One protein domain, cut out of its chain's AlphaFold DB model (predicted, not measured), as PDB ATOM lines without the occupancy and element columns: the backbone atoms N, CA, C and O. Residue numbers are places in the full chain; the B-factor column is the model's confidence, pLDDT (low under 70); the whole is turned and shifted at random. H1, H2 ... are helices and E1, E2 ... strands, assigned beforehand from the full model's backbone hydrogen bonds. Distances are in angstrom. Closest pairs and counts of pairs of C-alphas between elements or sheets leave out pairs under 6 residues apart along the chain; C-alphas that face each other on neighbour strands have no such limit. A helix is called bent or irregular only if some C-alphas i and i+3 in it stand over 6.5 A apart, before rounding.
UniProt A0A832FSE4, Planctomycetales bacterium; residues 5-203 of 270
ATOM      1  N   VAL A   5      39.674  45.722 -12.189       96.56
ATOM      2  CA  VAL A   5      39.517  44.554 -13.050       96.56
ATOM      3  C   VAL A   5      39.811  44.991 -14.476       96.56
ATOM      4  O   VAL A   5      39.078  45.801 -15.037       96.56
ATOM      5  N   ALA A   6      40.899  44.471 -15.043       97.12
ATOM      6  CA  ALA A   6      41.137  44.531 -16.479       97.12
ATOM      7  C   ALA A   6      40.250  43.458 -17.129       97.12
ATOM      8  O   ALA A   6      40.563  42.268 -17.059       97.12
ATOM      9  N   LEU A   7      39.091  43.863 -17.644       96.19
ATOM     10  CA  LEU A   7      38.052  42.941 -18.091       96.19
ATOM     11  C   LEU A   7      38.310  42.511 -19.537       96.19
ATOM     12  O   LEU A   7      38.154  43.307 -20.457       96.19
ATOM     13  N   ALA A   8      38.714  41.253 -19.709       92.25
ATOM     14  CA  ALA A   8      38.946  40.629 -21.016       92.25
ATOM     15  C   ALA A   8      37.853  39.631 -21.426       92.25
ATOM     16  O   ALA A   8      37.827  39.190 -22.569       92.25
ATOM     17  N   ASN A   9      36.980  39.247 -20.494       90.56
ATOM     18  CA  ASN A   9      35.884  38.319 -20.737       90.56
ATOM     19  C   ASN A   9      34.572  39.107 -20.830       90.56
ATOM     20  O   ASN A   9      34.051  39.552 -19.805       90.56
ATOM     21  N   LYS A  10      34.064  39.276 -22.054       91.44
ATOM     22  CA  LYS A  10      32.832  40.031 -22.327       91.44
ATOM     23  C   LYS A  10      31.595  39.337 -21.777       91.44
ATOM     24  O   LYS A  10      30.679  39.993 -21.282       91.44
ATOM     25  N   GLU A  11      31.610  38.004 -21.771       94.88
ATOM     26  CA  GLU A  11      30.513  37.156 -21.305       94.88
ATOM     27  C   GLU A  11      30.087  37.503 -19.870       94.88
ATOM     28  O   GLU A  11      28.899  37.492 -19.561       94.88
ATOM     29  N   THR A  12      31.017  37.946 -19.019       95.94
ATOM     30  CA  THR A  12      30.712  38.441 -17.666       95.94
ATOM     31  C   THR A  12      29.671  39.569 -17.669       95.94
ATOM     32  O   THR A  12      28.711  39.531 -16.895       95.94
ATOM     33  N   LEU A  13      29.839  40.580 -18.528       97.38
ATOM     34  CA  LEU A  13      28.903  41.706 -18.618       97.38
ATOM     35  C   LEU A  13      27.683  41.385 -19.477       97.38
ATOM     36  O   LEU A  13      26.614  41.936 -19.226       97.38
ATOM     37  N   VAL A  14      27.801  40.462 -20.430       97.94
ATOM     38  CA  VAL A  14      26.641  39.960 -21.178       97.94
ATOM     39  C   VAL A  14      25.677  39.231 -20.241       97.94
ATOM     40  O   VAL A  14      24.486  39.530 -20.234       97.94
ATOM     41  N   MET A  15      26.182  38.303 -19.425       97.50
ATOM     42  CA  MET A  15      25.358  37.471 -18.547       97.50
ATOM     43  C   MET A  15      24.858  38.230 -17.318       97.50
ATOM     44  O   MET A  15      23.706  38.077 -16.928       97.50
ATOM     45  N   ALA A  16      25.727  39.022 -16.685       97.00
ATOM     46  CA  ALA A  16      25.482  39.580 -15.358       97.00
ATOM     47  C   ALA A  16      25.766  41.087 -15.275       97.00
ATOM     48  O   ALA A  16      26.050  41.599 -14.191       97.00
ATOM     49  N   GLY A  17      25.670  41.806 -16.399       96.25
ATOM     50  CA  GLY A  17      25.962  43.237 -16.516       96.25
ATOM     51  C   GLY A  17      25.471  44.086 -15.341       96.25
ATOM     52  O   GLY A  17      26.314  44.662 -14.654       96.25
ATOM     53  N   PRO A  18      24.158  44.105 -15.026       94.75
ATOM     54  CA  PRO A  18      23.617  44.881 -13.908       94.75
ATOM     55  C   PRO A  18      24.216  44.509 -12.548       94.75
ATOM     56  O   PRO A  18      24.515  45.389 -11.744       94.75
ATOM     57  N   LEU A  19      24.407  43.212 -12.282       96.50
ATOM     58  CA  LEU A  19      24.943  42.729 -11.005       96.50
ATOM     59  C   LEU A  19      26.408  43.145 -10.837       96.50
ATOM     60  O   LEU A  19      26.819  43.582  -9.761       96.50
ATOM     61  N   VAL A  20      27.196  43.022 -11.906       96.44
ATOM     62  CA  VAL A  20      28.629  43.325 -11.909       96.44
ATOM     63  C   VAL A  20      28.870  44.829 -11.801       96.44
ATOM     64  O   VAL A  20      29.684  45.250 -10.974       96.44
ATOM     65  N   THR A  21      28.171  45.645 -12.591       95.50
ATOM     66  CA  THR A  21      28.366  47.104 -12.600       95.50
ATOM     67  C   THR A  21      27.880  47.747 -11.304       95.50
ATOM     68  O   THR A  21      28.594  48.574 -10.729       95.50
ATOM     69  N   GLU A  22      26.738  47.312 -10.766       95.25
ATOM     70  CA  GLU A  22      26.227  47.798  -9.482       95.25
ATOM     71  C   GLU A  22      27.159  47.408  -8.328       95.25
ATOM     72  O   GLU A  22      27.523  48.253  -7.503       95.25
ATOM     73  N   LEU A  23      27.635  46.158  -8.288       96.31
ATOM     74  CA  LEU A  23      28.593  45.730  -7.269       96.31
ATOM     75  C   LEU A  23      29.918  46.495  -7.382       96.31
ATOM     76  O   LEU A  23      30.509  46.857  -6.359       96.31
ATOM     77  N   ALA A  24      30.396  46.760  -8.600       96.69
ATOM     78  CA  ALA A  24      31.601  47.551  -8.811       96.69
ATOM     79  C   ALA A  24      31.437  48.967  -8.244       96.69
ATOM     80  O   ALA A  24      32.290  49.412  -7.469       96.69
ATOM     81  N   ARG A  25      30.303  49.623  -8.526       95.69
ATOM     82  CA  ARG A  25      29.946  50.945  -7.993       95.69
ATOM     83  C   ARG A  25      29.892  50.949  -6.464       95.69
ATOM     84  O   ARG A  25      30.543  51.779  -5.833       95.69
ATOM     85  N   GLN A  26      29.194  49.989  -5.856       97.06
ATOM     86  CA  GLN A  26      29.085  49.857  -4.394       97.06
ATOM     87  C   GLN A  26      30.439  49.650  -3.704       97.06
ATOM     88  O   GLN A  26      30.634  50.054  -2.559       97.06
ATOM     89  N   ARG A  27      31.382  48.984  -4.379       97.06
ATOM     90  CA  ARG A  27      32.705  48.654  -3.828       97.06
ATOM     91  C   ARG A  27      33.793  49.657  -4.207       97.06
ATOM     92  O   ARG A  27      34.936  49.432  -3.810       97.06
ATOM     93  N   GLY A  28      33.474  50.697  -4.980       95.81
ATOM     94  CA  GLY A  28      34.471  51.607  -5.550       95.81
ATOM     95  C   GLY A  28      35.498  50.886  -6.432       95.81
ATOM     96  O   GLY A  28      36.653  51.298  -6.501       95.81
ATOM     97  N   ALA A  29      35.109  49.764  -7.043       96.06
ATOM     98  CA  ALA A  29      35.950  49.033  -7.981       96.06
ATOM     99  C   ALA A  29      35.969  49.745  -9.340       96.06
ATOM    100  O   ALA A  29      35.032  50.452  -9.705       96.06
ATOM    101  N   SER A  30      37.033  49.525 -10.106       94.19
ATOM    102  CA  SER A  30      37.188  50.066 -11.457       94.19
ATOM    103  C   SER A  30      37.220  48.911 -12.446       94.19
ATOM    104  O   SER A  30      38.006  47.980 -12.272       94.19
ATOM    105  N   ILE A  31      36.374  48.967 -13.469       96.88
ATOM    106  CA  ILE A  31      36.399  48.037 -14.598       96.88
ATOM    107  C   ILE A  31      37.069  48.777 -15.753       96.88
ATOM    108  O   ILE A  31      36.626  49.862 -16.123       96.88
ATOM    109  N   VAL A  32      38.160  48.223 -16.277       97.44
ATOM    110  CA  VAL A  32      38.876  48.779 -17.429       97.44
ATOM    111  C   VAL A  32      38.838  47.741 -18.549       97.44
ATOM    112  O   VAL A  32      39.346  46.636 -18.340       97.44
ATOM    113  N   PRO A  33      38.226  48.043 -19.706       97.62
ATOM    114  CA  PRO A  33      38.077  47.065 -20.774       97.62
ATOM    115  C   PRO A  33      39.404  46.715 -21.439       97.62
ATOM    116  O   PRO A  33      40.233  47.585 -21.726       97.62
ATOM    117  N   VAL A  34      39.561  45.425 -21.719       97.56
ATOM    118  CA  VAL A  34      40.665  44.853 -22.498       97.56
ATOM    119  C   VAL A  34      40.217  44.487 -23.911       97.56
ATOM    120  O   VAL A  34      41.060  44.451 -24.802       97.56
ATOM    121  N   ASP A  35      38.924  44.241 -24.135       95.94
ATOM    122  CA  ASP A  35      38.401  44.028 -25.486       95.94
ATOM    123  C   ASP A  35      38.701  45.238 -26.384       95.94
ATOM    124  O   ASP A  35      38.678  46.376 -25.908       95.94
ATOM    125  N   SER A  36      39.038  45.012 -27.654       96.00
ATOM    126  CA  SER A  36      39.683  46.031 -28.491       96.00
ATOM    127  C   SER A  36      38.773  47.240 -28.712       96.00
ATOM    128  O   SER A  36      39.181  48.387 -28.512       96.00
ATOM    129  N   GLU A  37      37.506  46.969 -29.002       98.00
ATOM    130  CA  GLU A  37      36.453  47.936 -29.258       98.00
ATOM    131  C   GLU A  37      36.110  48.718 -27.994       98.00
ATOM    132  O   GLU A  37      36.125  49.948 -27.981       98.00
ATOM    133  N   HIS A  38      35.903  48.024 -26.878       98.50
ATOM    134  CA  HIS A  38      35.607  48.665 -25.602       98.50
ATOM    135  C   HIS A  38      36.799  49.466 -25.066       98.50
ATOM    136  O   HIS A  38      36.625  50.553 -24.518       98.50
ATOM    137  N   SER A  39      38.029  48.988 -25.253       98.31
ATOM    138  CA  SER A  39      39.238  49.744 -24.916       98.31
ATOM    139  C   SER A  39      39.353  51.017 -25.753       98.31
ATOM    140  O   SER A  39      39.741  52.070 -25.239       98.31
ATOM    141  N   ALA A  40      38.971  50.951 -27.030       98.50
ATOM    142  CA  ALA A  40      38.913  52.098 -27.922       98.50
ATOM    143  C   ALA A  40      37.847  53.115 -27.498       98.50
ATOM    144  O   ALA A  40      38.164  54.299 -27.367       98.50
ATOM    145  N   VAL A  41      36.623  52.666 -27.198       98.69
ATOM    146  CA  VAL A  41      35.549  53.524 -26.667       98.69
ATOM    147  C   VAL A  41      35.980  54.171 -25.359       98.69
ATOM    148  O   VAL A  41      35.896  55.389 -25.218       98.69
ATOM    149  N   PHE A  42      36.517  53.386 -24.424       98.31
ATOM    150  CA  PHE A  42      36.977  53.889 -23.134       98.31
ATOM    151  C   PHE A  42      38.043  54.977 -23.300       98.31
ATOM    152  O   PHE A  42      37.969  56.007 -22.636       98.31
ATOM    153  N   GLN A  43      39.006  54.795 -24.212       98.25
ATOM    154  CA  GLN A  43      40.009  55.814 -24.539       98.25
ATOM    155  C   GLN A  43      39.392  57.069 -25.167       98.25
ATOM    156  O   GLN A  43      39.741  58.179 -24.766       98.25
ATOM    157  N   ALA A  44      38.482  56.910 -26.128       98.38
ATOM    158  CA  ALA A  44      37.837  58.020 -26.823       98.38
ATOM    159  C   ALA A  44      36.918  58.840 -25.898       98.38
ATOM    160  O   ALA A  44      36.909  60.068 -25.973       98.38
ATOM    161  N   MET A  45      36.235  58.196 -24.945       97.75
ATOM    162  CA  MET A  45      35.422  58.877 -23.929       97.75
ATOM    163  C   MET A  45      36.246  59.803 -23.020       97.75
ATOM    164  O   MET A  45      35.670  60.668 -22.371       97.75
ATOM    165  N   GLN A  46      37.578  59.676 -22.962       97.00
ATOM    166  CA  GLN A  46      38.439  60.598 -22.200       97.00
ATOM    167  C   GLN A  46      38.618  61.966 -22.865       97.00
ATOM    168  O   GLN A  46      39.161  62.871 -22.235       97.00
ATOM    169  N   ALA A  47      38.159  62.138 -24.107       97.62
ATOM    170  CA  ALA A  47      38.163  63.429 -24.789       97.62
ATOM    171  C   ALA A  47      37.022  64.363 -24.343       97.62
ATOM    172  O   ALA A  47      37.039  65.541 -24.693       97.62
ATOM    173  N   GLY A  48      36.058  63.867 -23.562       96.44
ATOM    174  CA  GLY A  48      34.921  64.646 -23.080       96.44
ATOM    175  C   GLY A  48      34.332  64.089 -21.786       96.44
ATOM    176  O   GLY A  48      34.959  63.311 -21.064       96.44
ATOM    177  N   ARG A  49      33.114  64.513 -21.461       96.44
ATOM    178  CA  ARG A  49      32.362  64.065 -20.282       96.44
ATOM    179  C   ARG A  49      31.269  63.091 -20.690       96.44
ATOM    180  O   ARG A  49      30.724  63.166 -21.787       96.44
ATOM    181  N   ARG A  50      30.879  62.205 -19.771       94.31
ATOM    182  CA  ARG A  50      29.866  61.168 -20.031       94.31
ATOM    183  C   ARG A  50      28.563  61.736 -20.605       94.31
ATOM    184  O   ARG A  50      28.019  61.140 -21.527       94.31
ATOM    185  N   GLN A  51      28.078  62.867 -20.093       96.25
ATOM    186  CA  GLN A  51      26.840  63.507 -20.558       96.25
ATOM    187  C   GLN A  51      26.943  64.159 -21.947       96.25
ATOM    188  O   GLN A  51      25.926  64.534 -22.519       96.25
ATOM    189  N   GLU A  52      28.154  64.322 -22.479       97.75
ATOM    190  CA  GLU A  52      28.394  64.880 -23.814       97.75
ATOM    191  C   GLU A  52      28.428  63.787 -24.885       97.75
ATOM    192  O   GLU A  52      28.436  64.105 -26.071       97.75
ATOM    193  N   VAL A  53      28.443  62.512 -24.486       98.25
ATOM    194  CA  VAL A  53      28.420  61.379 -25.412       98.25
ATOM    195  C   VAL A  53      27.036  61.276 -26.036       98.25
ATOM    196  O   VAL A  53      26.053  60.952 -25.364       98.25
ATOM    197  N   ARG A  54      26.981  61.528 -27.342       98.25
ATOM    198  CA  ARG A  54      25.794  61.330 -28.167       98.25
ATOM    199  C   ARG A  54      25.645  59.856 -28.515       98.25
ATOM    200  O   ARG A  54      24.566  59.296 -28.324       98.25
ATOM    201  N   ARG A  55      26.731  59.233 -28.977       98.25
ATOM    202  CA  ARG A  55      26.734  57.864 -29.496       98.25
ATOM    203  C   ARG A  55      28.114  57.219 -29.398       98.25
ATOM    204  O   ARG A  55      29.139  57.885 -29.507       98.25
ATOM    205  N   VAL A  56      28.121  55.906 -29.230       98.62
ATOM    206  CA  VAL A  56      29.264  55.018 -29.419       98.62
ATOM    207  C   VAL A  56      29.057  54.233 -30.705       98.62
ATOM    208  O   VAL A  56      27.970  53.714 -30.948       98.62
ATOM    209  N   VAL A  57      30.100  54.132 -31.523       98.50
ATOM    210  CA  VAL A  57      30.067  53.339 -32.754       98.50
ATOM    211  C   VAL A  57      31.101  52.226 -32.639       98.50
ATOM    212  O   VAL A  57      32.306  52.489 -32.615       98.50
ATOM    213  N   LEU A  58      30.623  50.988 -32.568       98.69
ATOM    214  CA  LEU A  58      31.437  49.781 -32.538       98.69
ATOM    215  C   LEU A  58      31.784  49.370 -33.971       98.69
ATOM    216  O   LEU A  58      30.909  49.128 -34.802       98.69
ATOM    217  N   THR A  59      33.072  49.275 -34.284       98.31
ATOM    218  CA  THR A  59      33.531  48.798 -35.597       98.31
ATOM    219  C   THR A  59      33.597  47.284 -35.629       98.31
ATOM    220  O   THR A  59      34.050  46.685 -34.662       98.31
ATOM    221  N   ALA A  60      33.236  46.655 -36.739       96.25
ATOM    222  CA  ALA A  60      33.341  45.214 -36.939       96.25
ATOM    223  C   ALA A  60      34.068  44.898 -38.252       96.25
ATOM    224  O   ALA A  60      33.850  45.574 -39.249       96.25
ATOM    225  N   SER A  61      34.881  43.842 -38.315       93.56
ATOM    226  CA  SER A  61      35.530  43.438 -39.580       93.56
ATOM    227  C   SER A  61      34.526  42.929 -40.634       93.56
ATOM    228  O   SER A  61      34.808  42.943 -41.835       93.56
ATOM    229  N   GLY A  62      33.355  42.466 -40.182       88.69
ATOM    230  CA  GLY A  62      32.355  41.750 -40.980       88.69
ATOM    231  C   GLY A  62      32.644  40.254 -41.154       88.69
ATOM    232  O   GLY A  62      31.884  39.574 -41.839       88.69
ATOM    233  N   GLY A  63      33.721  39.739 -40.549       88.25
ATOM    234  CA  GLY A  63      34.095  38.325 -40.606       88.25
ATOM    235  C   GLY A  63      34.529  37.835 -42.001       88.25
ATOM    236  O   GLY A  63      34.538  38.603 -42.969       88.25
ATOM    237  N   PRO A  64      34.912  36.550 -42.129       88.69
ATOM    238  CA  PRO A  64      35.330  35.957 -43.404       88.69
ATOM    239  C   PRO A  64      34.214  35.922 -44.460       88.69
ATOM    240  O   PRO A  64      34.501  35.948 -45.654       88.69
ATOM    241  N   PHE A  65      32.944  35.914 -44.045       90.88
ATOM    242  CA  PHE A  65      31.801  35.681 -44.935       90.88
ATOM    243  C   PHE A  65      31.002  36.940 -45.283       90.88
ATOM    244  O   PHE A  65      29.878  36.852 -45.783       90.88
ATOM    245  N   ARG A  66      31.590  38.128 -45.075       87.19
ATOM    246  CA  ARG A  66      30.950  39.422 -45.362       87.19
ATOM    247  C   ARG A  66      30.341  39.504 -46.763       87.19
ATOM    248  O   ARG A  66      29.281  40.096 -46.925       87.19
ATOM    249  N   CYS A  67      30.991  38.896 -47.754       90.00
ATOM    250  CA  CYS A  67      30.581  38.955 -49.157       90.00
ATOM    251  C   CYS A  67      29.898  37.671 -49.669       90.00
ATOM    252  O   CYS A  67      29.655  37.572 -50.869       90.00
ATOM    253  N   HIS A  68      29.613  36.681 -48.811       92.31
ATOM    254  CA  HIS A  68      29.006  35.412 -49.240       92.31
ATOM    255  C   HIS A  68      27.519  35.565 -49.603       92.31
ATOM    256  O   HIS A  68      26.822  36.429 -49.069       92.31
ATOM    257  N   THR A  69      26.998  34.725 -50.491       93.62
ATOM    258  CA  THR A  69      25.549  34.599 -50.716       93.62
ATOM    259  C   THR A  69      24.914  33.669 -49.672       93.62
ATOM    260  O   THR A  69      25.635  32.901 -49.029       93.62
ATOM    261  N   PRO A  70      23.582  33.691 -49.488       91.19
ATOM    262  CA  PRO A  70      22.899  32.744 -48.604       91.19
ATOM    263  C   PRO A  70      23.209  31.273 -48.922       91.19
ATOM    264  O   PRO A  70      23.414  30.476 -48.010       91.19
ATOM    265  N   GLU A  71      23.322  30.922 -50.204       93.62
ATOM    266  CA  GLU A  71      23.667  29.566 -50.651       93.62
ATOM    267  C   GLU A  71      25.098  29.196 -50.257       93.62
ATOM    268  O   GLU A  71      25.350  28.076 -49.829       93.62
ATOM    269  N   GLN A  72      26.037  30.143 -50.346       94.94
ATOM    270  CA  GLN A  72      27.414  29.925 -49.898       94.94
ATOM    271  C   GLN A  72      27.504  29.782 -48.377       94.94
ATOM    272  O   GLN A  72      28.305  28.993 -47.891       94.94
ATOM    273  N   LEU A  73      26.694  30.532 -47.619       93.75
ATOM    274  CA  LEU A  73      26.645  30.424 -46.159       93.75
ATOM    275  C   LEU A  73      26.115  29.060 -45.697       93.75
ATOM    276  O   LEU A  73      26.591  28.542 -44.689       93.75
ATOM    277  N   ALA A  74      25.161  28.476 -46.429       93.88
ATOM    278  CA  ALA A  74      24.574  27.176 -46.102       93.88
ATOM    279  C   ALA A  74      25.590  26.021 -46.142       93.88
ATOM    280  O   ALA A  74      25.438  25.057 -45.394       93.88
ATOM    281  N   GLU A  75      26.637  26.155 -46.960       95.19
ATOM    282  CA  GLU A  75      27.678  25.143 -47.168       95.19
ATOM    283  C   GLU A  75      28.966  25.416 -46.369       95.19
ATOM    284  O   GLU A  75      29.943  24.683 -46.510       95.19
ATOM    285  N   VAL A  76      28.991  26.459 -45.525       96.25
ATOM    286  CA  VAL A  76      30.178  26.820 -44.732       96.25
ATOM    287  C   VAL A  76      30.592  25.673 -43.817       96.25
ATOM    288  O   VAL A  76      29.838  25.212 -42.956       96.25
ATOM    289  N   THR A  77      31.852  25.282 -43.947       95.62
ATOM    290  CA  THR A  77      32.496  24.273 -43.109       95.62
ATOM    291  C   THR A  77      33.158  24.885 -41.874       95.62
ATOM    292  O   THR A  77      33.485  26.073 -41.822       95.62
ATOM    293  N   VAL A  78      33.449  24.042 -40.877       95.62
ATOM    294  CA  VAL A  78      34.240  24.434 -39.695       95.62
ATOM    295  C   VAL A  78      35.606  24.996 -40.098       95.62
ATOM    296  O   VAL A  78      36.042  26.007 -39.554       95.62
ATOM    297  N   ALA A  79      36.277  24.374 -41.071       93.75
ATOM    298  CA  ALA A  79      37.596  24.812 -41.520       93.75
ATOM    299  C   ALA A  79      37.562  26.226 -42.122       93.75
ATOM    300  O   ALA A  79      38.434  27.040 -41.822       93.75
ATOM    301  N   GLU A  80      36.540  26.535 -42.924       93.12
ATOM    302  CA  GLU A  80      36.352  27.871 -43.498       93.12
ATOM    303  C   GLU A  80      35.993  28.898 -42.425       93.12
ATOM    304  O   GLU A  80      36.548  29.996 -42.421       93.12
ATOM    305  N   ALA A  81      35.114  28.544 -41.481       92.38
ATOM    306  CA  ALA A  81      34.726  29.448 -40.399       92.38
ATOM    307  C   ALA A  81      35.918  29.833 -39.517       92.38
ATOM    308  O   ALA A  81      35.992  30.971 -39.060       92.38
ATOM    309  N   LEU A  82      36.873  28.917 -39.318       92.69
ATOM    310  CA  LEU A  82      38.078  29.139 -38.515       92.69
ATOM    311  C   LEU A  82      39.177  29.956 -39.220       92.69
ATOM    312  O   LEU A  82      40.144  30.360 -38.570       92.69
ATOM    313  N   ALA A  83      39.035  30.255 -40.513       88.12
ATOM    314  CA  ALA A  83      40.007  31.019 -41.294       88.12
ATOM    315  C   ALA A  83      39.749  32.541 -41.224       88.12
ATOM    316  O   ALA A  83      39.383  33.178 -42.214       88.12
ATOM    317  N   HIS A  84      39.928  33.153 -40.046       83.75
ATOM    318  CA  HIS A  84      39.682  34.591 -39.864       83.75
ATOM    319  C   HIS A  84      40.716  35.466 -40.614       83.75
ATOM    320  O   HIS A  84      41.917  35.231 -40.488       83.75
ATOM    321  N   PRO A  85      40.300  36.535 -41.329       78.56
ATOM    322  CA  PRO A  85      41.203  37.311 -42.189       78.56
ATOM    323  C   PRO A  85      42.214  38.200 -41.444       78.56
ATOM    324  O   PRO A  85      43.231  38.579 -42.017       78.56
ATOM    325  N   THR A  86      41.924  38.580 -40.194       77.75
ATOM    326  CA  THR A  86      42.662  39.660 -39.497       77.75
ATOM    327  C   THR A  86      43.260  39.270 -38.147       77.75
ATOM    328  O   THR A  86      44.228  39.882 -37.707       77.75
ATOM    329  N   TRP A  87      42.686  38.280 -37.469       79.31
ATOM    330  CA  TRP A  87      42.926  38.025 -36.049       79.31
ATOM    331  C   TRP A  87      43.177  36.538 -35.841       79.31
ATOM    332  O   TRP A  87      42.436  35.714 -36.369       79.31
ATOM    333  N   GLU A  88      44.182  36.207 -35.036       82.94
ATOM    334  CA  GLU A  88      44.415  34.849 -34.544       82.94
ATOM    335  C   GLU A  88      43.738  34.707 -33.177       82.94
ATOM    336  O   GLU A  88      44.162  35.317 -32.194       82.94
ATOM    337  N   MET A  89      42.640  33.950 -33.123       86.62
ATOM    338  CA  MET A  89      41.775  33.833 -31.943       86.62
ATOM    339  C   MET A  89      41.387  32.375 -31.688       86.62
ATOM    340  O   MET A  89      41.584  31.499 -32.531       86.62
ATOM    341  N   GLY A  90      40.819  32.110 -30.509       90.88
ATOM    342  CA  GLY A  90      40.262  30.796 -30.194       90.88
ATOM    343  C   GLY A  90      39.052  30.448 -31.081       90.88
ATOM    344  O   GLY A  90      38.337  31.360 -31.506       90.88
ATOM    345  N   PRO A  91      38.763  29.151 -31.309       93.38
ATOM    346  CA  PRO A  91      37.727  28.704 -32.245       93.38
ATOM    347  C   PRO A  91      36.352  29.356 -32.052       93.38
ATOM    348  O   PRO A  91      35.746  29.798 -33.023       93.38
ATOM    349  N   LYS A  92      35.889  29.482 -30.800       94.62
ATOM    350  CA  LYS A  92      34.584  30.080 -30.474       94.62
ATOM    351  C   LYS A  92      34.486  31.535 -30.929       94.62
ATOM    352  O   LYS A  92      33.559  31.888 -31.643       94.62
ATOM    353  N   ILE A  93      35.469  32.363 -30.564       92.62
ATOM    354  CA  ILE A  93      35.488  33.789 -30.932       92.62
ATOM    355  C   ILE A  93      35.598  33.945 -32.452       92.62
ATOM    356  O   ILE A  93      34.991  34.839 -33.038       92.62
ATOM    357  N   THR A  94      36.339  33.056 -33.112       94.06
ATOM    358  CA  THR A  94      36.448  33.060 -34.569       94.06
ATOM    359  C   THR A  94      35.101  32.787 -35.251       94.06
ATOM    360  O   THR A  94      34.722  33.536 -36.154       94.06
ATOM    361  N   VAL A  95      34.337  31.791 -34.785       96.88
ATOM    362  CA  VAL A  95      32.974  31.516 -35.285       96.88
ATOM    363  C   VAL A  95      32.014  32.662 -34.949       96.88
ATOM    364  O   VAL A  95      31.245  33.095 -35.806       96.88
ATOM    365  N   ASP A  96      32.097  33.220 -33.741       96.88
ATOM    366  CA  ASP A  96      31.307  34.387 -33.333       96.88
ATOM    367  C   ASP A  96      31.593  35.615 -34.214       96.88
ATOM    368  O   ASP A  96      30.694  36.401 -34.512       96.88
ATOM    369  N   SER A  97      32.841  35.806 -34.649       94.56
ATOM    370  CA  SER A  97      33.197  36.865 -35.600       94.56
ATOM    371  C   SER A  97      32.559  36.613 -36.968       94.56
ATOM    372  O   SER A  97      32.006  37.531 -37.572       94.56
ATOM    373  N   ALA A  98      32.564  35.361 -37.438       94.69
ATOM    374  CA  ALA A  98      31.957  34.982 -38.711       94.69
ATOM    375  C   ALA A  98      30.430  35.163 -38.738       94.69
ATOM    376  O   ALA A  98      29.888  35.566 -39.765       94.69
ATOM    377  N   THR A  99      29.740  34.917 -37.622       96.62
ATOM    378  CA  THR A  99      28.280  35.108 -37.488       96.62
ATOM    379  C   THR A  99      27.878  36.530 -37.081       96.62
ATOM    380  O   THR A  99      26.688  36.835 -37.012       96.62
ATOM    381  N   MET A 100      28.848  37.400 -36.771       96.88
ATOM    382  CA  MET A 100      28.671  38.669 -36.048       96.88
ATOM    383  C   MET A 100      28.079  38.545 -34.633       96.88
ATOM    384  O   MET A 100      27.792  39.565 -34.002       96.88
ATOM    385  N   MET A 101      27.986  37.338 -34.069       98.19
ATOM    386  CA  MET A 101      27.635  37.164 -32.658       98.19
ATOM    387  C   MET A 101      28.658  37.815 -31.725       98.19
ATOM    388  O   MET A 101      28.281  38.376 -30.702       98.19
ATOM    389  N   ASN A 102      29.939  37.855 -32.104       97.12
ATOM    390  CA  ASN A 102      30.959  38.542 -31.308       97.12
ATOM    391  C   ASN A 102      30.579  40.020 -31.121       97.12
ATOM    392  O   ASN A 102      30.609  40.543 -30.011       97.12
ATOM    393  N   LYS A 103      30.131  40.669 -32.203       98.00
ATOM    394  CA  LYS A 103      29.674  42.060 -32.163       98.00
ATOM    395  C   LYS A 103      28.351  42.208 -31.412       98.00
ATOM    396  O   LYS A 103      28.176  43.183 -30.695       98.00
ATOM    397  N   ALA A 104      27.448  41.236 -31.524       98.38
ATOM    398  CA  ALA A 104      26.202  41.203 -30.760       98.38
ATOM    399  C   ALA A 104      26.450  41.179 -29.239       98.38
ATOM    400  O   ALA A 104      25.817  41.931 -28.499       98.38
ATOM    401  N   LEU A 105      27.409  40.368 -28.783       98.38
ATOM    402  CA  LEU A 105      27.844  40.319 -27.383       98.38
ATOM    403  C   LEU A 105      28.462  41.652 -26.945       98.38
ATOM    404  O   LEU A 105      28.169  42.141 -25.857       98.38
ATOM    405  N   GLU A 106      29.259  42.281 -27.809       98.44
ATOM    406  CA  GLU A 106      29.862  43.584 -27.521       98.44
ATOM    407  C   GLU A 106      28.841  44.724 -27.426       98.44
ATOM    408  O   GLU A 106      29.014  45.627 -26.617       98.44
ATOM    409  N   ILE A 107      27.736  44.680 -28.176       98.62
ATOM    410  CA  ILE A 107      26.632  45.644 -28.004       98.62
ATOM    411  C   ILE A 107      26.062  45.550 -26.580       98.62
ATOM    412  O   ILE A 107      25.836  46.573 -25.925       98.62
ATOM    413  N   VAL A 108      25.850  44.327 -26.077       98.62
ATOM    414  CA  VAL A 108      25.350  44.100 -24.712       98.62
ATOM    415  C   VAL A 108      26.383  44.547 -23.676       98.62
ATOM    416  O   VAL A 108      26.022  45.207 -22.701       98.62
ATOM    417  N   GLU A 109      27.661  44.234 -23.883       98.38
ATOM    418  CA  GLU A 109      28.744  44.671 -22.999       98.38
ATOM    419  C   GLU A 109      28.841  46.203 -22.933       98.38
ATOM    420  O   GLU A 109      28.831  46.762 -21.834       98.38
ATOM    421  N   ALA A 110      28.852  46.893 -24.077       98.12
ATOM    422  CA  ALA A 110      28.957  48.348 -24.160       98.12
ATOM    423  C   ALA A 110      27.815  49.066 -23.427       98.12
ATOM    424  O   ALA A 110      28.060  50.075 -22.758       98.12
ATOM    425  N   ARG A 111      26.585  48.529 -23.499       97.56
ATOM    426  CA  ARG A 111      25.422  49.037 -22.749       97.56
ATOM    427  C   ARG A 111      25.745  49.144 -21.261       97.56
ATOM    428  O   ARG A 111      25.536  50.193 -20.659       97.56
ATOM    429  N   TRP A 112      26.264  48.069 -20.673       97.56
ATOM    430  CA  TRP A 112      26.532  48.011 -19.238       97.56
ATOM    431  C   TRP A 112      27.822  48.725 -18.857       97.56
ATOM    432  O   TRP A 112      27.854  49.457 -17.870       97.56
ATOM    433  N   LEU A 113      28.882  48.533 -19.638       97.12
ATOM    434  CA  LEU A 113      30.210  49.042 -19.327       97.12
ATOM    435  C   LEU A 113      30.272  50.575 -19.353       97.12
ATOM    436  O   LEU A 113      30.967  51.174 -18.532       97.12
ATOM    437  N   PHE A 114      29.543  51.204 -20.277       97.00
ATOM    438  CA  PHE A 114      29.529  52.658 -20.458       97.00
ATOM    439  C   PHE A 114      28.217  53.315 -20.014       97.00
ATOM    440  O   PHE A 114      28.042  54.524 -20.209       97.00
ATOM    441  N   ASP A 115      27.321  52.542 -19.392       96.00
ATOM    442  CA  ASP A 115      26.010  52.991 -18.910       96.00
ATOM    443  C   ASP A 115      25.166  53.633 -20.026       96.00
ATOM    444  O   ASP A 115      24.599  54.708 -19.856       96.00
ATOM    445  N   LEU A 116      25.162  53.043 -21.225       96.81
ATOM    446  CA  LEU A 116      24.526  53.596 -22.428       96.81
ATOM    447  C   LEU A 116      23.117  53.036 -22.634       96.81
ATOM    448  O   LEU A 116      22.850  51.858 -22.389       96.81
ATOM    449  N   CYS A 117      22.222  53.855 -23.191       96.44
ATOM    450  CA  CYS A 117      21.026  53.312 -23.832       96.44
ATOM    451  C   CYS A 117      21.426  52.607 -25.134       96.44
ATOM    452  O   CYS A 117      22.327  53.066 -25.831       96.44
ATOM    453  N   VAL A 118      20.727  51.528 -25.501       97.25
ATOM    454  CA  VAL A 118      21.050  50.763 -26.718       97.25
ATOM    455  C   VAL A 118      20.991  51.618 -27.991       97.25
ATOM    456  O   VAL A 118      21.813  51.442 -28.877       97.25
ATOM    457  N   ASP A 119      20.102  52.614 -28.048       97.19
ATOM    458  CA  ASP A 119      19.983  53.522 -29.200       97.19
ATOM    459  C   ASP A 119      21.180  54.495 -29.324       97.19
ATOM    460  O   ASP A 119      21.311  55.214 -30.313       97.19
ATOM    461  N   GLN A 120      22.069  54.520 -28.325       98.12
ATOM    462  CA  GLN A 120      23.357  55.211 -28.384       98.12
ATOM    463  C   GLN A 120      24.482  54.314 -28.913       98.12
ATOM    464  O   GLN A 120      25.618  54.776 -28.953       98.12
ATOM    465  N   ILE A 121      24.214  53.060 -29.275       98.56
ATOM    466  CA  ILE A 121      25.216  52.104 -29.751       98.56
ATOM    467  C   ILE A 121      24.918  51.796 -31.217       98.56
ATOM    468  O   ILE A 121      23.874  51.243 -31.548       98.56
ATOM    469  N   GLU A 122      25.847  52.142 -32.100       98.00
ATOM    470  CA  GLU A 122      25.784  51.791 -33.519       98.00
ATOM    471  C   GLU A 122      26.898  50.824 -33.898       98.00
ATOM    472  O   GLU A 122      27.937  50.762 -33.243       98.00
ATOM    473  N   VAL A 123      26.685  50.082 -34.983       98.31
ATOM    474  CA  VAL A 123      27.676  49.167 -35.550       98.31
ATOM    475  C   VAL A 123      27.982  49.577 -36.980       98.31
ATOM    476  O   VAL A 123      27.072  49.790 -37.781       98.31
ATOM    477  N   VAL A 124      29.268  49.649 -37.310       98.00
ATOM    478  CA  VAL A 124      29.747  49.873 -38.679       98.00
ATOM    479  C   VAL A 124      30.747  48.801 -39.067       98.00
ATOM    480  O   VAL A 124      31.524  48.323 -38.238       98.00
ATOM    481  N   ILE A 125      30.759  48.434 -40.340       97.62
ATOM    482  CA  ILE A 125      31.750  47.514 -40.875       97.62
ATOM    483  C   ILE A 125      33.004  48.302 -41.249       97.62
ATOM    484  O   ILE A 125      32.943  49.246 -42.029       97.62
ATOM    485  N   HIS A 126      34.139  47.895 -40.693       97.25
ATOM    486  CA  HIS A 126      35.472  48.407 -40.972       97.25
ATOM    487  C   HIS A 126      36.422  47.225 -41.246       97.25
ATOM    488  O   HIS A 126      37.056  46.706 -40.320       97.25
ATOM    489  N   PRO A 127      36.536  46.766 -42.509       94.19
ATOM    490  CA  PRO A 127      37.263  45.542 -42.853       94.19
ATOM    491  C   PRO A 127      38.732  45.546 -42.429       94.19
ATOM    492  O   PRO A 127      39.288  44.498 -42.110       94.19
ATOM    493  N   GLN A 128      39.366  46.722 -42.415       93.81
ATOM    494  CA  GLN A 128      40.790  46.851 -42.108       93.81
ATOM    495  C   GLN A 128      41.094  46.663 -40.613       93.81
ATOM    496  O   GLN A 128      42.242  46.398 -40.272       93.81
ATOM    497  N   SER A 129      40.089  46.778 -39.730       95.00
ATOM    498  CA  SER A 129      40.227  46.665 -38.263       95.00
ATOM    499  C   SER A 129      41.356  47.527 -37.671       95.00
ATOM    500  O   SER A 129      42.012  47.129 -36.712       95.00
ATOM    501  N   VAL A 130      41.609  48.696 -38.272       96.19
ATOM    502  CA  VAL A 130      42.595  49.680 -37.793       96.19
ATOM    503  C   VAL A 130      41.931  50.677 -36.858       96.19
ATOM    504  O   VAL A 130      42.512  51.086 -35.856       96.19
ATOM    505  N   VAL A 131      40.713  51.094 -37.198       97.88
ATOM    506  CA  VAL A 131      39.854  51.853 -36.295       97.88
ATOM    507  C   VAL A 131      39.093  50.858 -35.440       97.88
ATOM    508  O   VAL A 131      38.366  50.031 -35.982       97.88
ATOM    509  N   HIS A 132      39.288  50.929 -34.128       98.12
ATOM    510  CA  HIS A 132      38.727  49.950 -33.201       98.12
ATOM    511  C   HIS A 132      37.372  50.365 -32.633       98.12
ATOM    512  O   HIS A 132      36.624  49.495 -32.225       98.12
ATOM    513  N   SER A 133      37.041  51.656 -32.552       98.56
ATOM    514  CA  SER A 133      35.693  52.184 -32.261       98.56
ATOM    515  C   SER A 133      35.716  53.714 -32.245       98.56
ATOM    516  O   SER A 133      36.788  54.333 -32.223       98.56
ATOM    517  N   PHE A 134      34.527  54.315 -32.210       97.56
ATOM    518  CA  PHE A 134      34.318  55.758 -32.150       97.56
ATOM    519  C   PHE A 134      33.446  56.175 -30.966       97.56
ATOM    520  O   PHE A 134      32.577  55.428 -30.510       97.56
ATOM    521  N   VAL A 135      33.621  57.426 -30.546       98.75
ATOM    522  CA  VAL A 135      32.694  58.163 -29.684       98.75
ATOM    523  C   VAL A 135      32.325  59.462 -30.392       98.75
ATOM    524  O   VAL A 135      33.199  60.272 -30.700       98.75
ATOM    525  N   GLU A 136      31.035  59.644 -30.659       98.69
ATOM    526  CA  GLU A 136      30.441  60.873 -31.182       98.69
ATOM    527  C   GLU A 136      29.909  61.711 -30.012       98.69
ATOM    528  O   GLU A 136      29.168  61.213 -29.153       98.69
ATOM    529  N   PHE A 137      30.267  62.991 -29.986       98.69
ATOM    530  CA  PHE A 137      29.828  63.948 -28.976       98.69
ATOM    531  C   PHE A 137      28.698  64.847 -29.494       98.69
ATOM    532  O   PHE A 137      28.440  64.958 -30.692       98.69
ATOM    533  N   VAL A 138      27.988  65.502 -28.574       98.31
ATOM    534  CA  VAL A 138      26.814  66.346 -28.880       98.31
ATOM    535  C   VAL A 138      27.110  67.557 -29.774       98.31
ATOM    536  O   VAL A 138      26.184  68.090 -30.381       98.31
ATOM    537  N   ASP A 139      28.370  67.980 -29.881       97.81
ATOM    538  CA  ASP A 139      28.825  69.051 -30.776       97.81
ATOM    539  C   ASP A 139      29.140  68.569 -32.206       97.81
ATOM    540  O   ASP A 139      29.485  69.375 -33.070       97.81
ATOM    541  N   GLY A 140      28.996  67.264 -32.465       96.81
ATOM    542  CA  GLY A 140      29.287  66.623 -33.747       96.81
ATOM    543  C   GLY A 140      30.742  66.180 -33.912       96.81
ATOM    544  O   GLY A 140      31.089  65.634 -34.959       96.81
ATOM    545  N   SER A 141      31.603  66.390 -32.912       98.06
ATOM    546  CA  SER A 141      32.959  65.846 -32.936       98.06
ATOM    547  C   SER A 141      32.944  64.326 -32.763       98.06
ATOM    548  O   SER A 141      32.144  63.764 -32.013       98.06
ATOM    549  N   VAL A 142      33.850  63.649 -33.470       98.50
ATOM    550  CA  VAL A 142      34.036  62.200 -33.377       98.50
ATOM    551  C   VAL A 142      35.482  61.921 -33.003       98.50
ATOM    552  O   VAL A 142      36.407  62.360 -33.689       98.50
ATOM    553  N   VAL A 143      35.678  61.168 -31.925       98.69
ATOM    554  CA  VAL A 143      36.993  60.696 -31.489       98.69
ATOM    555  C   VAL A 143      37.063  59.196 -31.705       98.69
ATOM    556  O   VAL A 143      36.201  58.450 -31.246       98.69
ATOM    557  N   ALA A 144      38.103  58.758 -32.404       98.38
ATOM    558  CA  ALA A 144      38.347  57.359 -32.707       98.38
ATOM    559  C   ALA A 144      39.698  56.925 -32.144       98.38
ATOM    560  O   ALA A 144      40.654  57.706 -32.142       98.38
ATOM    561  N   GLN A 145      39.800  55.668 -31.718       98.06
ATOM    562  CA  GLN A 145      41.092  55.056 -31.419       98.06
ATOM    563  C   GLN A 145      41.532  54.187 -32.599       98.06
ATOM    564  O   GLN A 145      40.760  53.383 -33.124       98.06
ATOM    565  N   LEU A 146      42.780  54.397 -33.026       97.44
ATOM    566  CA  LEU A 146      43.392  53.696 -34.146       97.44
ATOM    567  C   LEU A 146      44.676  52.996 -33.709       97.44
ATOM    568  O   LEU A 146      45.512  53.586 -33.014       97.44
ATOM    569  N   SER A 147      44.858  51.764 -34.166       95.50
ATOM    570  CA  SER A 147      46.102  51.006 -34.044       95.50
ATOM    571  C   SER A 147      46.111  49.824 -35.010       95.50
ATOM    572  O   SER A 147      45.056  49.407 -35.472       95.50
ATOM    573  N   PRO A 148      47.279  49.239 -35.323       93.88
ATOM    574  CA  PRO A 148      47.303  47.906 -35.907       93.88
ATOM    575  C   PRO A 148      46.579  46.914 -34.977       93.88
ATOM    576  O   PRO A 148      46.704  47.060 -33.755       93.88
ATOM    577  N   PRO A 149      45.879  45.902 -35.516       92.31
ATOM    578  CA  PRO A 149      45.156  44.918 -34.715       92.31
ATOM    579  C   PRO A 149      46.134  44.090 -33.872       92.31
ATOM    580  O   PRO A 149      46.803  43.179 -34.359       92.31
ATOM    581  N   ASP A 150      46.279  44.462 -32.599       93.81
ATOM    582  CA  ASP A 150      47.228  43.857 -31.669       93.81
ATOM    583  C   ASP A 150      46.742  43.998 -30.219       93.81
ATOM    584  O   ASP A 150      46.830  45.072 -29.618       93.81
ATOM    585  N   MET A 151      46.288  42.890 -29.620       93.69
ATOM    586  CA  MET A 151      45.741  42.876 -28.254       93.69
ATOM    587  C   MET A 151      46.741  43.305 -27.177       93.69
ATOM    588  O   MET A 151      46.332  43.676 -26.075       93.69
ATOM    589  N   LYS A 152      48.049  43.340 -27.471       95.50
ATOM    590  CA  LYS A 152      49.043  43.867 -26.524       95.50
ATOM    591  C   LYS A 152      48.761  45.329 -26.163       95.50
ATOM    592  O   LYS A 152      49.046  45.727 -25.035       95.50
ATOM    593  N   LEU A 153      48.180  46.114 -27.077       96.12
ATOM    594  CA  LEU A 153      47.841  47.516 -26.831       96.12
ATOM    595  C   LEU A 153      46.728  47.682 -25.784       96.12
ATOM    596  O   LEU A 153      47.004  48.322 -24.763       96.12
ATOM    597  N   PRO A 154      45.508  47.135 -25.966       96.81
ATOM    598  CA  PRO A 154      44.445  47.310 -24.981       96.81
ATOM    599  C   PRO A 154      44.757  46.611 -23.649       96.81
ATOM    600  O   PRO A 154      44.436  47.162 -22.594       96.81
ATOM    601  N   ILE A 155      45.485  45.482 -23.657       96.62
ATOM    602  CA  ILE A 155      45.981  44.833 -22.427       96.62
ATOM    603  C   ILE A 155      46.901  45.780 -21.650       96.62
ATOM    604  O   ILE A 155      46.689  46.017 -20.459       96.62
ATOM    605  N   GLN A 156      47.923  46.339 -22.306       96.56
ATOM    606  CA  GLN A 156      48.851  47.254 -21.645       96.56
ATOM    607  C   GLN A 156      48.122  48.488 -21.120       96.56
ATOM    608  O   GLN A 156      48.351  48.888 -19.980       96.56
ATOM    609  N   PHE A 157      47.234  49.067 -21.927       96.62
ATOM    610  CA  PHE A 157      46.459  50.232 -21.529       96.62
ATOM    611  C   PHE A 157      45.633  49.952 -20.267       96.62
ATOM    612  O   PHE A 157      45.709  50.730 -19.318       96.62
ATOM    613  N   ALA A 158      44.931  48.817 -20.190       96.69
ATOM    614  CA  ALA A 158      44.147  48.460 -19.009       96.69
ATOM    615  C   ALA A 158      45.001  48.302 -17.735       96.69
ATOM    616  O   ALA A 158      44.568  48.668 -16.637       96.69
ATOM    617  N   LEU A 159      46.230  47.795 -17.876       95.44
ATOM    618  CA  LEU A 159      47.170  47.616 -16.766       95.44
ATOM    619  C   LEU A 159      47.804  48.932 -16.301       95.44
ATOM    620  O   LEU A 159      48.027  49.104 -15.101       95.44
ATOM    621  N   THR A 160      48.105  49.854 -17.220       95.81
ATOM    622  CA  THR A 160      48.839  51.090 -16.902       95.81
ATOM    623  C   THR A 160      47.947  52.306 -16.703       95.81
ATOM    624  O   THR A 160      48.424  53.308 -16.180       95.81
ATOM    625  N   TRP A 161      46.663  52.239 -17.069       95.56
ATOM    626  CA  TRP A 161      45.735  53.364 -16.959       95.56
ATOM    627  C   TRP A 161      45.747  53.994 -15.546       95.56
ATOM    628  O   TRP A 161      45.728  53.267 -14.545       95.56
ATOM    629  N   PRO A 162      45.771  55.333 -15.404       95.38
ATOM    630  CA  PRO A 162      45.632  56.355 -16.449       95.38
ATOM    631  C   PRO A 162      46.926  56.707 -17.198       95.38
ATOM    632  O   PRO A 162      46.905  57.549 -18.093       95.38
ATOM    633  N   GLU A 163      48.053  56.080 -16.866       95.44
ATOM    634  CA  GLU A 163      49.329  56.327 -17.536       95.44
ATOM    635  C   GLU A 163      49.398  55.610 -18.890       95.44
ATOM    636  O   GLU A 163      48.928  54.479 -19.060       95.44
ATOM    637  N   ARG A 164      50.081  56.239 -19.850       94.38
ATOM    638  CA  ARG A 164      50.567  55.563 -21.056       94.38
ATOM    639  C   ARG A 164      52.038  55.223 -20.866       94.38
ATOM    640  O   ARG A 164      52.818  56.063 -20.426       94.38
ATOM    641  N   ARG A 165      52.415  53.996 -21.216       93.94
ATOM    642  CA  ARG A 165      53.806  53.526 -21.206       93.94
ATOM    643  C   ARG A 165      54.242  53.146 -22.609       93.94
ATOM    644  O   ARG A 165      53.402  52.851 -23.459       93.94
ATOM    645  N   GLU A 166      55.548  53.153 -22.848       94.31
ATOM    646  CA  GLU A 166      56.087  52.557 -24.064       94.31
ATOM    647  C   GLU A 166      55.702  51.074 -24.111       94.31
ATOM    648  O   GLU A 166      55.769  50.379 -23.100       94.31
ATOM    649  N   GLY A 167      55.202  50.630 -25.264       88.00
ATOM    650  CA  GLY A 167      54.629  49.301 -25.423       88.00
ATOM    651  C   GLY A 167      55.199  48.527 -26.593       88.00
ATOM    652  O   GLY A 167      55.845  49.075 -27.481       88.00
ATOM    653  N   VAL A 168      54.914  47.228 -26.574       88.12
ATOM    654  CA  VAL A 168      55.395  46.229 -27.544       88.12
ATOM    655  C   VAL A 168      54.440  46.012 -28.724       88.12
ATOM    656  O   VAL A 168      54.706  45.180 -29.591       88.12
ATOM    657  N   ALA A 169      53.303  46.711 -28.742       92.50
ATOM    658  CA  ALA A 169      52.376  46.672 -29.865       92.50
ATOM    659  C   ALA A 169      52.994  47.323 -31.108       92.50
ATOM    660  O   ALA A 169      53.780  48.272 -31.019       92.50
ATOM    661  N   ARG A 170      52.622  46.809 -32.283       90.38
ATOM    662  CA  ARG A 170      53.047  47.390 -33.564       90.38
ATOM    663  C   ARG A 170      52.565  48.839 -33.671       90.38
ATOM    664  O   ARG A 170      51.457  49.171 -33.258       90.38
ATOM    665  N   ARG A 171      53.405  49.702 -34.241       92.38
ATOM    666  CA  ARG A 171      53.069  51.107 -34.507       92.38
ATOM    667  C   ARG A 171      52.527  51.244 -35.926       92.38
ATOM    668  O   ARG A 171      52.909  50.475 -36.804       92.38
ATOM    669  N   ILE A 172      51.657  52.228 -36.138       92.62
ATOM    670  CA  ILE A 172      51.243  52.623 -37.488       92.62
ATOM    671  C   ILE A 172      52.473  53.160 -38.225       92.62
ATOM    672  O   ILE A 172      53.187  54.019 -37.703       92.62
ATOM    673  N   ASP A 173      52.711  52.649 -39.430       92.56
ATOM    674  CA  ASP A 173      53.717  53.180 -40.344       92.56
ATOM    675  C   ASP A 173      53.103  54.296 -41.198       92.56
ATOM    676  O   ASP A 173      52.382  54.047 -42.165       92.56
ATOM    677  N   TRP A 174      53.386  55.544 -40.827       94.44
ATOM    678  CA  TRP A 174      52.889  56.732 -41.527       94.44
ATOM    679  C   TRP A 174      53.627  57.042 -42.835       94.44
ATOM    680  O   TRP A 174      53.248  57.979 -43.532       94.44
ATOM    681  N   SER A 175      54.680  56.291 -43.182       96.12
ATOM    682  CA  SER A 175      55.361  56.447 -44.473       96.12
ATOM    683  C   SER A 175      54.589  55.812 -45.636       96.12
ATOM    684  O   SER A 175      54.870  56.103 -46.798       96.12
ATOM    685  N   GLN A 176      53.599  54.970 -45.328       91.81
ATOM    686  CA  GLN A 176      52.759  54.279 -46.299       91.81
ATOM    687  C   GLN A 176      51.410  54.981 -46.465       91.81
ATOM    688  O   GLN A 176      50.914  55.647 -45.556       91.81
ATOM    689  N   ALA A 177      50.792  54.816 -47.635       92.06
ATOM    690  CA  ALA A 177      49.423  55.261 -47.854       92.06
ATOM    691  C   ALA A 177      48.434  54.313 -47.159       92.06
ATOM    692  O   ALA A 177      48.573  53.094 -47.247       92.06
ATOM    693  N   TRP A 178      47.406  54.878 -46.524       91.06
ATOM    694  CA  TRP A 178      46.347  54.127 -45.848       91.06
ATOM    695  C   TRP A 178      44.993  54.418 -46.483       91.06
ATOM    696  O   TRP A 178      44.703  55.547 -46.880       91.06
ATOM    697  N   ARG A 179      44.141  53.394 -46.527       94.31
ATOM    698  CA  ARG A 179      42.727  53.511 -46.875       94.31
ATOM    699  C   ARG A 179      41.915  52.882 -45.753       94.31
ATOM    700  O   ARG A 179      42.162  51.737 -45.386       94.31
ATOM    701  N   LEU A 180      40.977  53.647 -45.211       96.00
ATOM    702  CA  LEU A 180      40.039  53.196 -44.190       96.00
ATOM    703  C   LEU A 180      38.650  53.218 -44.815       96.00
ATOM    704  O   LEU A 180      38.222  54.259 -45.314       96.00
ATOM    705  N   GLU A 181      37.982  52.072 -44.834       96.75
ATOM    706  CA  GLU A 181      36.645  51.937 -45.408       96.75
ATOM    707  C   GLU A 181      35.637  51.682 -44.303       96.75
ATOM    708  O   GLU A 181      35.934  50.977 -43.335       96.75
ATOM    709  N   PHE A 182      34.457  52.274 -44.468       97.50
ATOM    710  CA  PHE A 182      33.340  52.131 -43.551       97.50
ATOM    711  C   PHE A 182      32.076  51.864 -44.349       97.50
ATOM    712  O   PHE A 182      31.768  52.593 -45.293       97.50
ATOM    713  N   GLU A 183      31.349  50.836 -43.945       96.75
ATOM    714  CA  GLU A 183      30.079  50.442 -44.542       96.75
ATOM    715  C   GLU A 183      29.028  50.292 -43.432       96.75
ATOM    716  O   GLU A 183      29.373  49.911 -42.304       96.75
ATOM    717  N   PRO A 184      27.748  50.598 -43.701       96.19
ATOM    718  CA  PRO A 184      26.683  50.296 -42.753       96.19
ATOM    719  C   PRO A 184      26.603  48.783 -42.514       96.19
ATOM    720  O   PRO A 184      26.804  47.987 -43.432       96.19
ATOM    721  N   ALA A 185      26.300  48.380 -41.280       94.62
ATOM    722  CA  ALA A 185      26.047  46.978 -40.980       94.62
ATOM    723  C   ALA A 185      24.715  46.514 -41.594       94.62
ATOM    724  O   ALA A 185      23.701  47.206 -41.505       94.62
ATOM    725  N   ASP A 186      24.726  45.323 -42.190       93.56
ATOM    726  CA  ASP A 186      23.557  44.685 -42.793       93.56
ATOM    727  C   ASP A 186      22.940  43.685 -41.800       93.56
ATOM    728  O   ASP A 186      23.506  42.627 -41.523       93.56
ATOM    729  N   PHE A 187      21.785  44.042 -41.238       93.44
ATOM    730  CA  PHE A 187      21.089  43.239 -40.227       93.44
ATOM    731  C   PHE A 187      20.338  42.040 -40.824       93.44
ATOM    732  O   PHE A 187      20.043  41.100 -40.085       93.44
ATOM    733  N   GLU A 188      20.046  42.042 -42.128       91.12
ATOM    734  CA  GLU A 188      19.467  40.877 -42.808       91.12
ATOM    735  C   GLU A 188      20.540  39.809 -43.013       91.12
ATOM    736  O   GLU A 188      20.318  38.628 -42.744       91.12
ATOM    737  N   ARG A 189      21.741  40.236 -43.415       89.88
ATOM    738  CA  ARG A 189      22.920  39.370 -43.528       89.88
ATOM    739  C   ARG A 189      23.418  38.871 -42.177       89.88
ATOM    740  O   ARG A 189      23.864  37.730 -42.073       89.88
ATOM    741  N   PHE A 190      23.379  39.725 -41.157       94.50
ATOM    742  CA  PHE A 190      23.917  39.442 -39.829       94.50
ATOM    743  C   PHE A 190      22.825  39.515 -38.753       94.50
ATOM    744  O   PHE A 190      22.824  40.434 -37.925       94.50
ATOM    745  N   PRO A 191      21.916  38.523 -38.698       96.62
ATOM    746  CA  PRO A 191      20.792  38.525 -37.759       96.62
ATOM    747  C   PRO A 191      21.226  38.521 -36.284       96.62
ATOM    748  O   PRO A 191      20.461  38.936 -35.412       96.62
ATOM    749  N   ALA A 192      22.465  38.111 -35.985       98.12
ATOM    750  CA  ALA A 192      23.028  38.195 -34.641       98.12
ATOM    751  C   ALA A 192      23.062  39.641 -34.114       98.12
ATOM    752  O   ALA A 192      22.820  39.860 -32.930       98.12
ATOM    753  N   LEU A 193      23.289  40.639 -34.977       98.12
ATOM    754  CA  LEU A 193      23.296  42.052 -34.576       98.12
ATOM    755  C   LEU A 193      21.924  42.500 -34.059       98.12
ATOM    756  O   LEU A 193      21.840  43.214 -33.056       98.12
ATOM    757  N   ALA A 194      20.847  42.043 -34.707       98.06
ATOM    758  CA  ALA A 194      19.483  42.294 -34.249       98.06
ATOM    759  C   ALA A 194      19.239  41.648 -32.880       98.06
ATOM    760  O   ALA A 194      18.725  42.305 -31.977       98.06
ATOM    761  N   LEU A 195      19.674  40.393 -32.708       98.38
ATOM    762  CA  LEU A 195      19.549  39.657 -31.448       98.38
ATOM    763  C   LEU A 195      20.301  40.353 -30.300       98.38
ATOM    764  O   LEU A 195      19.724  40.593 -29.244       98.38
ATOM    765  N   GLY A 196      21.555  40.758 -30.519       98.31
ATOM    766  CA  GLY A 196      22.341  41.492 -29.520       98.31
ATOM    767  C   GLY A 196      21.718  42.835 -29.147       98.31
ATOM    768  O   GLY A 196      21.672  43.186 -27.971       98.31
ATOM    769  N   THR A 197      21.169  43.560 -30.126       98.44
ATOM    770  CA  THR A 197      20.455  44.829 -29.896       98.44
ATOM    771  C   THR A 197      19.182  44.616 -29.071       98.44
ATOM    772  O   THR A 197      18.902  45.379 -28.148       98.44
ATOM    773  N   GLU A 198      18.414  43.568 -29.370       98.19
ATOM    774  CA  GLU A 198      17.218  43.177 -28.620       98.19
ATOM    775  C   GLU A 198      17.567  42.853 -27.162       98.19
ATOM    776  O   GLU A 198      17.017  43.460 -26.239       98.19
ATOM    777  N   VAL A 199      18.558  41.986 -26.952       98.38
ATOM    778  CA  VAL A 199      19.065  41.599 -25.628       98.38
ATOM    779  C   VAL A 199      19.605  42.806 -24.856       98.38
ATOM    780  O   VAL A 199      19.277  43.003 -23.682       98.38
ATOM    781  N   ALA A 200      20.370  43.677 -25.518       98.25
ATOM    782  CA  ALA A 200      20.867  44.924 -24.947       98.25
ATOM    783  C   ALA A 200      19.756  45.946 -24.676       98.25
ATOM    784  O   ALA A 200      19.978  46.879 -23.914       98.25
ATOM    785  N   ARG A 201      18.557  45.802 -25.241       97.88
ATOM    786  CA  ARG A 201      17.405  46.636 -24.886       97.88
ATOM    787  C   ARG A 201      16.713  46.090 -23.642       97.88
ATOM    788  O   ARG A 201      16.539  46.822 -22.666       97.88
ATOM    789  N   VAL A 202      16.380  44.799 -23.643       96.94
ATOM    790  CA  VAL A 202      15.567  44.177 -22.582       96.94
ATOM    791  C   VAL A 202      16.349  43.938 -21.287       96.94
ATOM    792  O   VAL A 202      15.839  44.214 -20.207       96.94
ATOM    793  N   GLY A 203      17.622  43.533 -21.365       96.69
ATOM    794  CA  GLY A 203      18.427  43.192 -20.185       96.69
ATOM    795  C   GLY A 203      17.929  41.936 -19.463       96.69
ATOM    796  O   GLY A 203      17.551  40.964 -20.112       96.69
TER     797      GLY A 203
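AT A GLANCE: This is residues 5 to 203 of the 270 residues of a protein of Planctomycetales bacterium (UniProt A0A832FSE4). A strongly twisted four-stranded sheet, E4 E3 E5 E6, has helices H2 and H6 over one face, and H1 and H8 pack on H6, running the same way as it. Beyond H2 lies a small pair of strands, E1 and E2, with H7 next to it, while H3 and H4 lie at a far end; residues 161 to 190 loop widely from H7 back to the edge of the sheet at E4. The printed part has 199 residues in the order E1 H1 E2 H2 E3 H3 H4 H5 H6 E4 E5 E6 H7 H8, of mixed class; the larger sheet is mixed and E1 and E2 are parallel. It is compact, with a radius of gyration of the C-alphas of 16.8 A and spans of 50 by 47 by 34 A.

IN THESE COORDINATES: E1, residues 5 to 7, begins at C-alpha 5 (39.517, 44.554, -13.050). H1 is residues 11 to 26, 21.2 A long, and irregular: C-alphas 15 and 18 are 8.9 A apart. E2 is residues 30 to 33, H2 36 to 47 (17.9 A), and E3 53 to 60 (20.5 A). H3 is residues 70 to 74, H4 78 to 81, H5 91 to 99, and H6 101 to 113 (18.0 A). E4 is residues 121 to 125, E5 131 to 137 (17.3 A), E6 142 to 146, and H7 152 to 160. H8, residues 191 to 202 (17.0 A), ends at C-alpha 202 (15.567, 44.177, -22.582).

HOW THE PARTS SIT: E4 and E3 are parallel, with N 58 and O 122 2.8 A apart; E3 and E5 are antiparallel, with N 136 and O 55 at 2.8 A; the hairpin E5 and E6 has N 135 and O 143 at 2.9 A. H2, over E5 and E6 at a height over the sheet of 7.1 A, and H6, over E4 and E3 at 9.6 A, are on the same face, in two layers, helices over one face of a sheet. H6 is the hub: it touches H8 at a shallow tilt of 21 degrees, closest C-alphas Ala 104 and Gly 196, 4.1 A. It touches H1 at a shallow tilt of 8 degrees, closest C-alphas Leu 13 and Glu 109, 5.3 A. H6 and H5 touch only at the corner, closest C-alphas Asp 96 and Asn 102, 4.6 A. H4 and H5 only just touch, with 3 pairs of C-alphas within 8 A, the closest Ala 81 and Val 95, 5.8 A. H3 touches no helix. H2, with residues 36 to 40 alone, touches H7 at a steep tilt of 51 degrees, closest C-alphas Ser 39 and Pro 154, 5.7 A. E1 and E2 are parallel, with N 5 and O 30 at 2.8 A. E1, H1, E2 form a strand-helix-strand unit, two parallel neighbour strands with a helix between, with a right-handed crossover; E3, H3 H4 H5 H6, E4 form another. Every O i to N i+4 pair is within hydrogen-bond range in H3, H5, H7 and H8; the counts are 10 of 12 in H1, 6 of 8 in H2 and 8 of 9 in H6, and H4 is too short for such a pair.

THE WHOLE: The two C-alphas farthest apart, those of Arg 27 and Glu 71, are 51.4 A apart. The printed part has no cut. The link from H7 to H8, 30 residues, is long; its residues 183 to 184 pair antiparallel with 124 to 125 of E4. The mean pLDDT of the printed part is 95.3, and no printed residue is under 70.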